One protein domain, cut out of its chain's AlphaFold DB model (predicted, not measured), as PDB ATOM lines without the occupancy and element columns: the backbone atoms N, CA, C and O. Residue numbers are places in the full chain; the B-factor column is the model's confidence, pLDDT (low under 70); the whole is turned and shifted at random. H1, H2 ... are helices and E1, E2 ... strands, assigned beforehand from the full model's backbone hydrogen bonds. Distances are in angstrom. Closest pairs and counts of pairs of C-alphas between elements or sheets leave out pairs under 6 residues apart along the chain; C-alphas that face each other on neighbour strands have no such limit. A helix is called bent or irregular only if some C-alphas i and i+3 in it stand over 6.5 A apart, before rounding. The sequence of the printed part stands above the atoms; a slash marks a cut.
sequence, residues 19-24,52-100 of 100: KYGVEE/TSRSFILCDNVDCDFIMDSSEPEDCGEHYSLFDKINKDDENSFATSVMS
ATOM      1  N   LYS A  19      15.521   2.122  54.574       88.94
ATOM      2  CA  LYS A  19      14.869   2.441  53.299       88.94
ATOM      3  C   LYS A  19      15.801   3.339  52.500       88.94
ATOM      4  O   LYS A  19      16.278   4.330  53.034       88.94
ATOM      5  N   TYR A  20      16.035   3.016  51.235       86.50
ATOM      6  CA  TYR A  20      16.775   3.890  50.327       86.50
ATOM      7  C   TYR A  20      15.812   4.834  49.609       86.50
ATOM      8  O   TYR A  20      14.727   4.416  49.196       86.50
ATOM      9  N   GLY A  21      16.206   6.093  49.462       83.12
ATOM     10  CA  GLY A  21      15.453   7.100  48.733       83.12
ATOM     11  C   GLY A  21      16.357   7.975  47.875       83.12
ATOM     12  O   GLY A  21      17.546   8.127  48.147       83.12
ATOM     13  N   VAL A  22      15.759   8.550  46.833       79.38
ATOM     14  CA  VAL A  22      16.372   9.562  45.970       79.38
ATOM     15  C   VAL A  22      15.441  10.762  45.910       79.38
ATOM     16  O   VAL A  22      14.217  10.613  45.885       79.38
ATOM     17  N   GLU A  23      16.011  11.956  45.912       77.81
ATOM     18  CA  GLU A  23      15.250  13.194  45.781       77.81
ATOM     19  C   GLU A  23      14.826  13.421  44.320       77.81
ATOM     20  O   GLU A  23      15.594  13.155  43.403       77.81
ATOM     21  N   GLU A  24      13.612  13.923  44.073       74.75
ATOM     22  CA  GLU A  24      13.163  14.367  42.741       74.75
ATOM     23  C   GLU A  24      12.961  15.886  42.760       74.75
ATOM     24  O   GLU A  24      12.138  16.399  43.527       74.75
ATOM     25  N   THR A  52      21.717  14.885  39.195       56.19
ATOM     26  CA  THR A  52      22.454  15.293  40.408       56.19
ATOM     27  C   THR A  52      21.557  15.241  41.656       56.19
ATOM     28  O   THR A  52      21.614  16.109  42.521       56.19
ATOM     29  N   SER A  53      20.646  14.270  41.748       63.81
ATOM     30  CA  SER A  53      19.769  14.168  42.920       63.81
ATOM     31  C   SER A  53      20.471  13.536  44.112       63.81
ATOM     32  O   SER A  53      21.229  12.577  43.981       63.81
ATOM     33  N   ARG A  54      20.140  14.069  45.281       72.75
ATOM     34  CA  ARG A  54      20.542  13.578  46.588       72.75
ATOM     35  C   ARG A  54      19.986  12.172  46.844       72.75
ATOM     36  O   ARG A  54      18.789  11.949  46.648       72.75
ATOM     37  N   SER A  55      20.825  11.258  47.321       78.44
ATOM     38  CA  SER A  55      20.407   9.942  47.822       78.44
ATOM     39  C   SER A  55      20.448   9.926  49.345       78.44
ATOM     40  O   SER A  55      21.284  10.582  49.962       78.44
ATOM     41  N   PHE A  56      19.548   9.180  49.974       85.06
ATOM     42  CA  PHE A  56      19.469   9.092  51.429       85.06
ATOM     43  C   PHE A  56      19.016   7.707  51.881       85.06
ATOM     44  O   PHE A  56      18.369   6.962  51.140       85.06
ATOM     45  N   ILE A  57      19.351   7.363  53.121       87.69
ATOM     46  CA  ILE A  57      18.903   6.143  53.780       87.69
ATOM     47  C   ILE A  57      18.091   6.552  55.008       87.69
ATOM     48  O   ILE A  57      18.627   7.147  55.935       87.69
ATOM     49  N   LEU A  58      16.807   6.211  55.024       89.88
ATOM     50  CA  LEU A  58      15.928   6.440  56.170       89.88
ATOM     51  C   LEU A  58      15.879   5.201  57.050       89.88
ATOM     52  O   LEU A  58      15.832   4.074  56.544       89.88
ATOM     53  N   CYS A  59      15.830   5.400  58.357       90.94
ATOM     54  CA  CYS A  59      15.598   4.335  59.314       90.94
ATOM     55  C   CYS A  59      14.147   4.380  59.819       90.94
ATOM     56  O   CYS A  59      13.497   5.421  59.824       90.94
ATOM     57  N   ASP A  60      13.611   3.248  60.277       90.25
ATOM     58  CA  ASP A  60      12.332   3.249  61.004       90.25
ATOM     59  C   ASP A  60      12.390   4.072  62.305       90.25
ATOM     60  O   ASP A  60      11.360   4.556  62.774       90.25
ATOM     61  N   ASN A  61      13.588   4.250  62.875       90.69
ATOM     62  CA  ASN A  61      13.841   5.270  63.884       90.69
ATOM     63  C   ASN A  61      14.369   6.540  63.200       90.69
ATOM     64  O   ASN A  61      15.533   6.570  62.814       90.69
ATOM     65  N   VAL A  62      13.533   7.576  63.096       85.19
ATOM     66  CA  VAL A  62      13.837   8.843  62.396       85.19
ATOM     67  C   VAL A  62      15.083   9.544  62.955       85.19
ATOM     68  O   VAL A  62      15.808  10.205  62.219       85.19
ATOM     69  N   ASP A  63      15.404   9.336  64.236       87.00
ATOM     70  CA  ASP A  63      16.626   9.874  64.851       87.00
ATOM     71  C   ASP A  63      17.918   9.250  64.275       87.00
ATOM     72  O   ASP A  63      19.021   9.674  64.609       87.00
ATOM     73  N   CYS A  64      17.797   8.210  63.446       87.31
ATOM     74  CA  CYS A  64      18.890   7.484  62.799       87.31
ATOM     75  C   CYS A  64      18.871   7.627  61.267       87.31
ATOM     76  O   CYS A  64      19.379   6.742  60.578       87.31
ATOM     77  N   ASP A  65      18.255   8.677  60.724       87.56
ATOM     78  CA  ASP A  65      18.276   8.926  59.281       87.56
ATOM     79  C   ASP A  65      19.677   9.345  58.805       87.56
ATOM     80  O   ASP A  65      20.349  10.179  59.412       87.56
ATOM     81  N   PHE A  66      20.110   8.780  57.677       84.56
ATOM     82  CA  PHE A  66      21.384   9.077  57.027       84.56
ATOM     83  C   PHE A  66      21.112   9.835  55.726       84.56
ATOM     84  O   PHE A  66      20.887   9.244  54.664       84.56
ATOM     85  N   ILE A  67      21.105  11.162  55.811       79.06
ATOM     86  CA  ILE A  67      20.876  12.050  54.669       79.06
ATOM     87  C   ILE A  67      22.240  12.536  54.179       79.06
ATOM     88  O   ILE A  67      22.977  13.168  54.933       79.06
ATOM     89  N   MET A  68      22.598  12.211  52.937       71.56
ATOM     90  CA  MET A  68      23.829  12.715  52.327       71.56
ATOM     91  C   MET A  68      23.548  14.043  51.668       71.56
ATOM     92  O   MET A  68      22.644  14.113  50.854       71.56
ATOM     93  N   ASP A  69      24.324  15.079  51.970       61.81
ATOM     94  CA  ASP A  69      24.060  16.402  51.419       61.81
ATOM     95  C   ASP A  69      24.755  16.684  50.074       61.81
ATOM     96  O   ASP A  69      24.325  17.577  49.335       61.81
ATOM     97  N   SER A  70      25.768  15.879  49.744       59.38
ATOM     98  CA  SER A  70      26.626  15.974  48.563       59.38
ATOM     99  C   SER A  70      26.894  14.572  47.985       59.38
ATOM    100  O   SER A  70      26.764  13.563  48.679       59.38
ATOM    101  N   SER A  71      27.217  14.507  46.690       56.75
ATOM    102  CA  SER A  71      27.598  13.274  45.983       56.75
ATOM    103  C   SER A  71      29.077  12.906  46.146       56.75
ATOM    104  O   SER A  71      29.509  11.898  45.591       56.75
ATOM    105  N   GLU A  72      29.863  13.722  46.852       59.62
ATOM    106  CA  GLU A  72      31.303  13.522  46.999       59.62
ATOM    107  C   GLU A  72      31.598  12.574  48.174       59.62
ATOM    108  O   GLU A  72      31.200  12.865  49.303       59.62
ATOM    109  N   PRO A  73      32.332  11.464  47.959       57.81
ATOM    110  CA  PRO A  73      32.655  10.474  48.996       57.81
ATOM    111  C   PRO A  73      33.305  11.053  50.261       57.81
ATOM    112  O   PRO A  73      33.181  10.481  51.342       57.81
ATOM    113  N   GLU A  74      34.001  12.180  50.123       61.31
ATOM    114  CA  GLU A  74      34.711  12.884  51.194       61.31
ATOM    115  C   GLU A  74      33.749  13.594  52.164       61.31
ATOM    116  O   GLU A  74      34.037  13.690  53.357       61.31
ATOM    117  N   ASP A  75      32.570  13.998  51.678       55.75
ATOM    118  CA  ASP A  75      31.510  14.631  52.471       55.75
ATOM    119  C   ASP A  75      30.568  13.601  53.120       55.75
ATOM    120  O   ASP A  75      29.775  13.931  54.003       55.75
ATOM    121  N   CYS A  76      30.653  12.332  52.706       55.53
ATOM    122  CA  CYS A  76      29.782  11.240  53.157       55.53
ATOM    123  C   CYS A  76      30.104  10.714  54.565       55.53
ATOM    124  O   CYS A  76      29.365   9.881  55.103       55.53
ATOM    125  N   GLY A  77      31.217  11.166  55.151       64.62
ATOM    126  CA  GLY A  77      31.650  10.800  56.497       64.62
ATOM    127  C   GLY A  77      31.696   9.286  56.746       64.62
ATOM    128  O   GLY A  77      31.974   8.479  55.859       64.62
ATOM    129  N   GLU A  78      31.401   8.878  57.981       65.12
ATOM    130  CA  GLU A  78      31.495   7.477  58.429       65.12
ATOM    131  C   GLU A  78      30.409   6.555  57.831       65.12
ATOM    132  O   GLU A  78      30.489   5.326  57.939       65.12
ATOM    133  N   HIS A  79      29.396   7.119  57.165       70.75
ATOM    134  CA  HIS A  79      28.205   6.394  56.713       70.75
ATOM    135  C   HIS A  79      28.229   6.012  55.228       70.75
ATOM    136  O   HIS A  79      27.358   5.258  54.790       70.75
ATOM    137  N   TYR A  80      29.259   6.421  54.474       71.81
ATOM    138  CA  TYR A  80      29.466   6.032  53.069       71.81
ATOM    139  C   TYR A  80      29.398   4.509  52.855       71.81
ATOM    140  O   TYR A  80      28.814   4.015  51.892       71.81
ATOM    141  N   SER A  81      29.895   3.740  53.829       76.44
ATOM    142  CA  SER A  81      29.876   2.274  53.789       76.44
ATOM    143  C   SER A  81      28.472   1.648  53.790       76.44
ATOM    144  O   SER A  81      28.337   0.472  53.447       76.44
ATOM    145  N   LEU A  82      27.427   2.381  54.198       80.19
ATOM    146  CA  LEU A  82      26.037   1.928  54.078       80.19
ATOM    147  C   LEU A  82      25.536   2.068  52.642       80.19
ATOM    148  O   LEU A  82      24.878   1.153  52.152       80.19
ATOM    149  N   PHE A  83      25.898   3.158  51.965       79.44
ATOM    150  CA  PHE A  83      25.555   3.397  50.565       79.44
ATOM    151  C   PHE A  83      26.278   2.414  49.638       79.44
ATOM    152  O   PHE A  83      25.636   1.807  48.787       79.44
ATOM    153  N   ASP A  84      27.561   2.122  49.884       78.00
ATOM    154  CA  ASP A  84      28.326   1.111  49.127       78.00
ATOM    155  C   ASP A  84      27.729  -0.309  49.197       78.00
ATOM    156  O   ASP A  84      27.976  -1.142  48.321       78.00
ATOM    157  N   LYS A  85      26.966  -0.616  50.254       81.31
ATOM    158  CA  LYS A  85      26.311  -1.923  50.436       81.31
ATOM    159  C   LYS A  85      24.988  -2.037  49.683       81.31
ATOM    160  O   LYS A  85      24.440  -3.137  49.602       81.31
ATOM    161  N   ILE A  86      24.467  -0.932  49.157       82.50
ATOM    162  CA  ILE A  86      23.271  -0.935  48.321       82.50
ATOM    163  C   ILE A  86      23.660  -1.462  46.944       82.50
ATOM    164  O   ILE A  86      24.699  -1.127  46.378       82.50
ATOM    165  N   ASN A  87      22.835  -2.353  46.403       79.12
ATOM    166  CA  ASN A  87      23.075  -2.914  45.086       79.12
ATOM    167  C   ASN A  87      22.925  -1.819  44.016       79.12
ATOM    168  O   ASN A  87      21.820  -1.324  43.794       79.12
ATOM    169  N   LYS A  88      24.024  -1.500  43.321       73.69
ATOM    170  CA  LYS A  88      24.069  -0.476  42.264       73.69
ATOM    171  C   LYS A  88      23.056  -0.709  41.137       73.69
ATOM    172  O   LYS A  88      22.569   0.254  40.554       73.69
ATOM    173  N   ASP A  89      22.706  -1.960  40.830       72.69
ATOM    174  CA  ASP A  89      21.679  -2.256  39.818       72.69
ATOM    175  C   ASP A  89      20.277  -1.844  40.297       72.69
ATOM    176  O   ASP A  89      19.490  -1.290  39.527       72.69
ATOM    177  N   ASP A  90      19.978  -2.078  41.577       73.62
ATOM    178  CA  ASP A  90      18.692  -1.725  42.182       73.62
ATOM    179  C   ASP A  90      18.586  -0.206  42.378       73.62
ATOM    180  O   ASP A  90      17.532   0.374  42.122       73.62
ATOM    181  N   GLU A  91      19.694   0.450  42.737       76.31
ATOM    182  CA  GLU A  91      19.816   1.911  42.768       76.31
ATOM    183  C   GLU A  91      19.538   2.534  41.394       76.31
ATOM    184  O   GLU A  91      18.662   3.390  41.274       76.31
ATOM    185  N   ASN A  92      20.218   2.072  40.339       72.75
ATOM    186  CA  ASN A  92      20.030   2.590  38.980       72.75
ATOM    187  C   ASN A  92      18.603   2.350  38.458       72.75
ATOM    188  O   ASN A  92      18.011   3.223  37.814       72.75
ATOM    189  N   SER A  93      18.036   1.173  38.740       78.44
ATOM    190  CA  SER A  93      16.652   0.829  38.392       78.44
ATOM    191  C   SER A  93      15.653   1.753  39.094       78.44
ATOM    192  O   SER A  93      14.762   2.319  38.454       78.44
ATOM    193  N   PHE A  94      15.841   1.983  40.395       74.69
ATOM    194  CA  PHE A  94      15.011   2.893  41.177       74.69
ATOM    195  C   PHE A  94      15.139   4.345  40.698       74.69
ATOM    196  O   PHE A  94      14.122   4.991  40.445       74.69
ATOM    197  N   ALA A  95      16.364   4.834  40.477       72.38
ATOM    198  CA  ALA A  95      16.615   6.171  39.939       72.38
ATOM    199  C   ALA A  95      15.912   6.373  38.585       72.38
ATOM    200  O   ALA A  95      15.262   7.395  38.364       72.38
ATOM    201  N   THR A  96      15.961   5.368  37.704       72.94
ATOM    202  CA  THR A  96      15.235   5.372  36.422       72.94
ATOM    203  C   THR A  96      13.722   5.436  36.622       72.94
ATOM    204  O   THR A  96      13.056   6.229  35.960       72.94
ATOM    205  N   SER A  97      13.176   4.654  37.559       73.94
ATOM    206  CA  SER A  97      11.740   4.656  37.863       73.94
ATOM    207  C   SER A  97      11.238   6.001  38.394       73.94
ATOM    208  O   SER A  97      10.087   6.351  38.144       73.94
ATOM    209  N   VAL A  98      12.058   6.742  39.141       68.31
ATOM    210  CA  VAL A  98      11.698   8.084  39.632       68.31
ATOM    211  C   VAL A  98      11.763   9.122  38.506       68.31
ATOM    212  O   VAL A  98      10.985  10.074  38.493       68.31
ATOM    213  N   MET A  99      12.647   8.924  37.524       62.75
ATOM    214  CA  MET A  99      12.755   9.794  36.351       62.75
ATOM    215  C   MET A  99      11.609   9.625  35.334       62.75
ATOM    216  O   MET A  99      11.330  10.575  34.596       62.75
ATOM    217  N   SER A 100      10.958   8.454  35.275       59.03
ATOM    218  CA  SER A 100       9.817   8.167  34.378       59.03
ATOM    219  C   SER A 100       8.488   8.791  34.822       59.03
ATOM    220  O   SER A 100       7.741   9.254  33.933       59.03
TER     221      SER A 100
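Overview. This is residues 19 to 24 and 52 to 100 of the 100 residues of an uncharacterized protein of Comamonas sp. (UniProt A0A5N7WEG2). A short antiparallel ribbon of E1 and E2 is extended by the stretch after E2, which folds back so that residues 66 to 67 pair along the other side of E2. H1, a tight link and H2 follow as an arc beside this ribbon, with H1 near E2 and H2 near the Val 22 end of E1. The 55 printed residues hold two named strands and then two named helices, in the order E1, E2, H1, H2; the class is mixed, helices and strands. The whole is compact, with a radius of gyration of the C-alphas of 11.2 A, and rounded, spanning 31 by 26 by 20 A.

Arrangement. E1, residues 19 to 22, is the antiparallel neighbour of E2, residues 55 to 59, at 154 degrees between directions. N 19 and O 58 are 2.8 A apart and N 56 and O 21 2.9 A, both within hydrogen-bond range. Residues 56 to 57 of E2 also pair, antiparallel, with residues 66 to 67. The closest C-alphas of E2 and H1, residues 77 to 83, are those of Ile 57 and Phe 83, 7.9 A apart. Those of E1 and H2, residues 88 to 99, are Val 22 and Ala 95, 6.9 A. H1 and H2 are apart, as are E1 and H1, and E2 and H2. In H2 every O i to N i+4 pair is within hydrogen-bond range; in H1 0 of 3 are, beside 2 of 4 O i to N i+3 pairs.

Along the chain. E1 begins at C-alpha 19, (14.869, 2.441, 53.299), and measures 10.3 A. E2 measures 13.7 A. H1 measures 11.3 A and is irregular, with C-alphas 78 and 81 7.2 A apart. H2 measures 16.4 A and ends at C-alpha 99, (12.755, 9.794, 36.351).

Size, cuts and confidence. The C-alphas farthest apart, those of Glu 78 and Ser 100, are 32.4 A apart. Residues 25 to 51 are not printed, and C-alphas 24 and 52 across this cut are 9.6 A apart. The link from E2 to H1, 17 residues, is long. The mean pLDDT of the printed part is 74.7; residues 52 to 53, 69 to 78 and 98 to 100 are under 70.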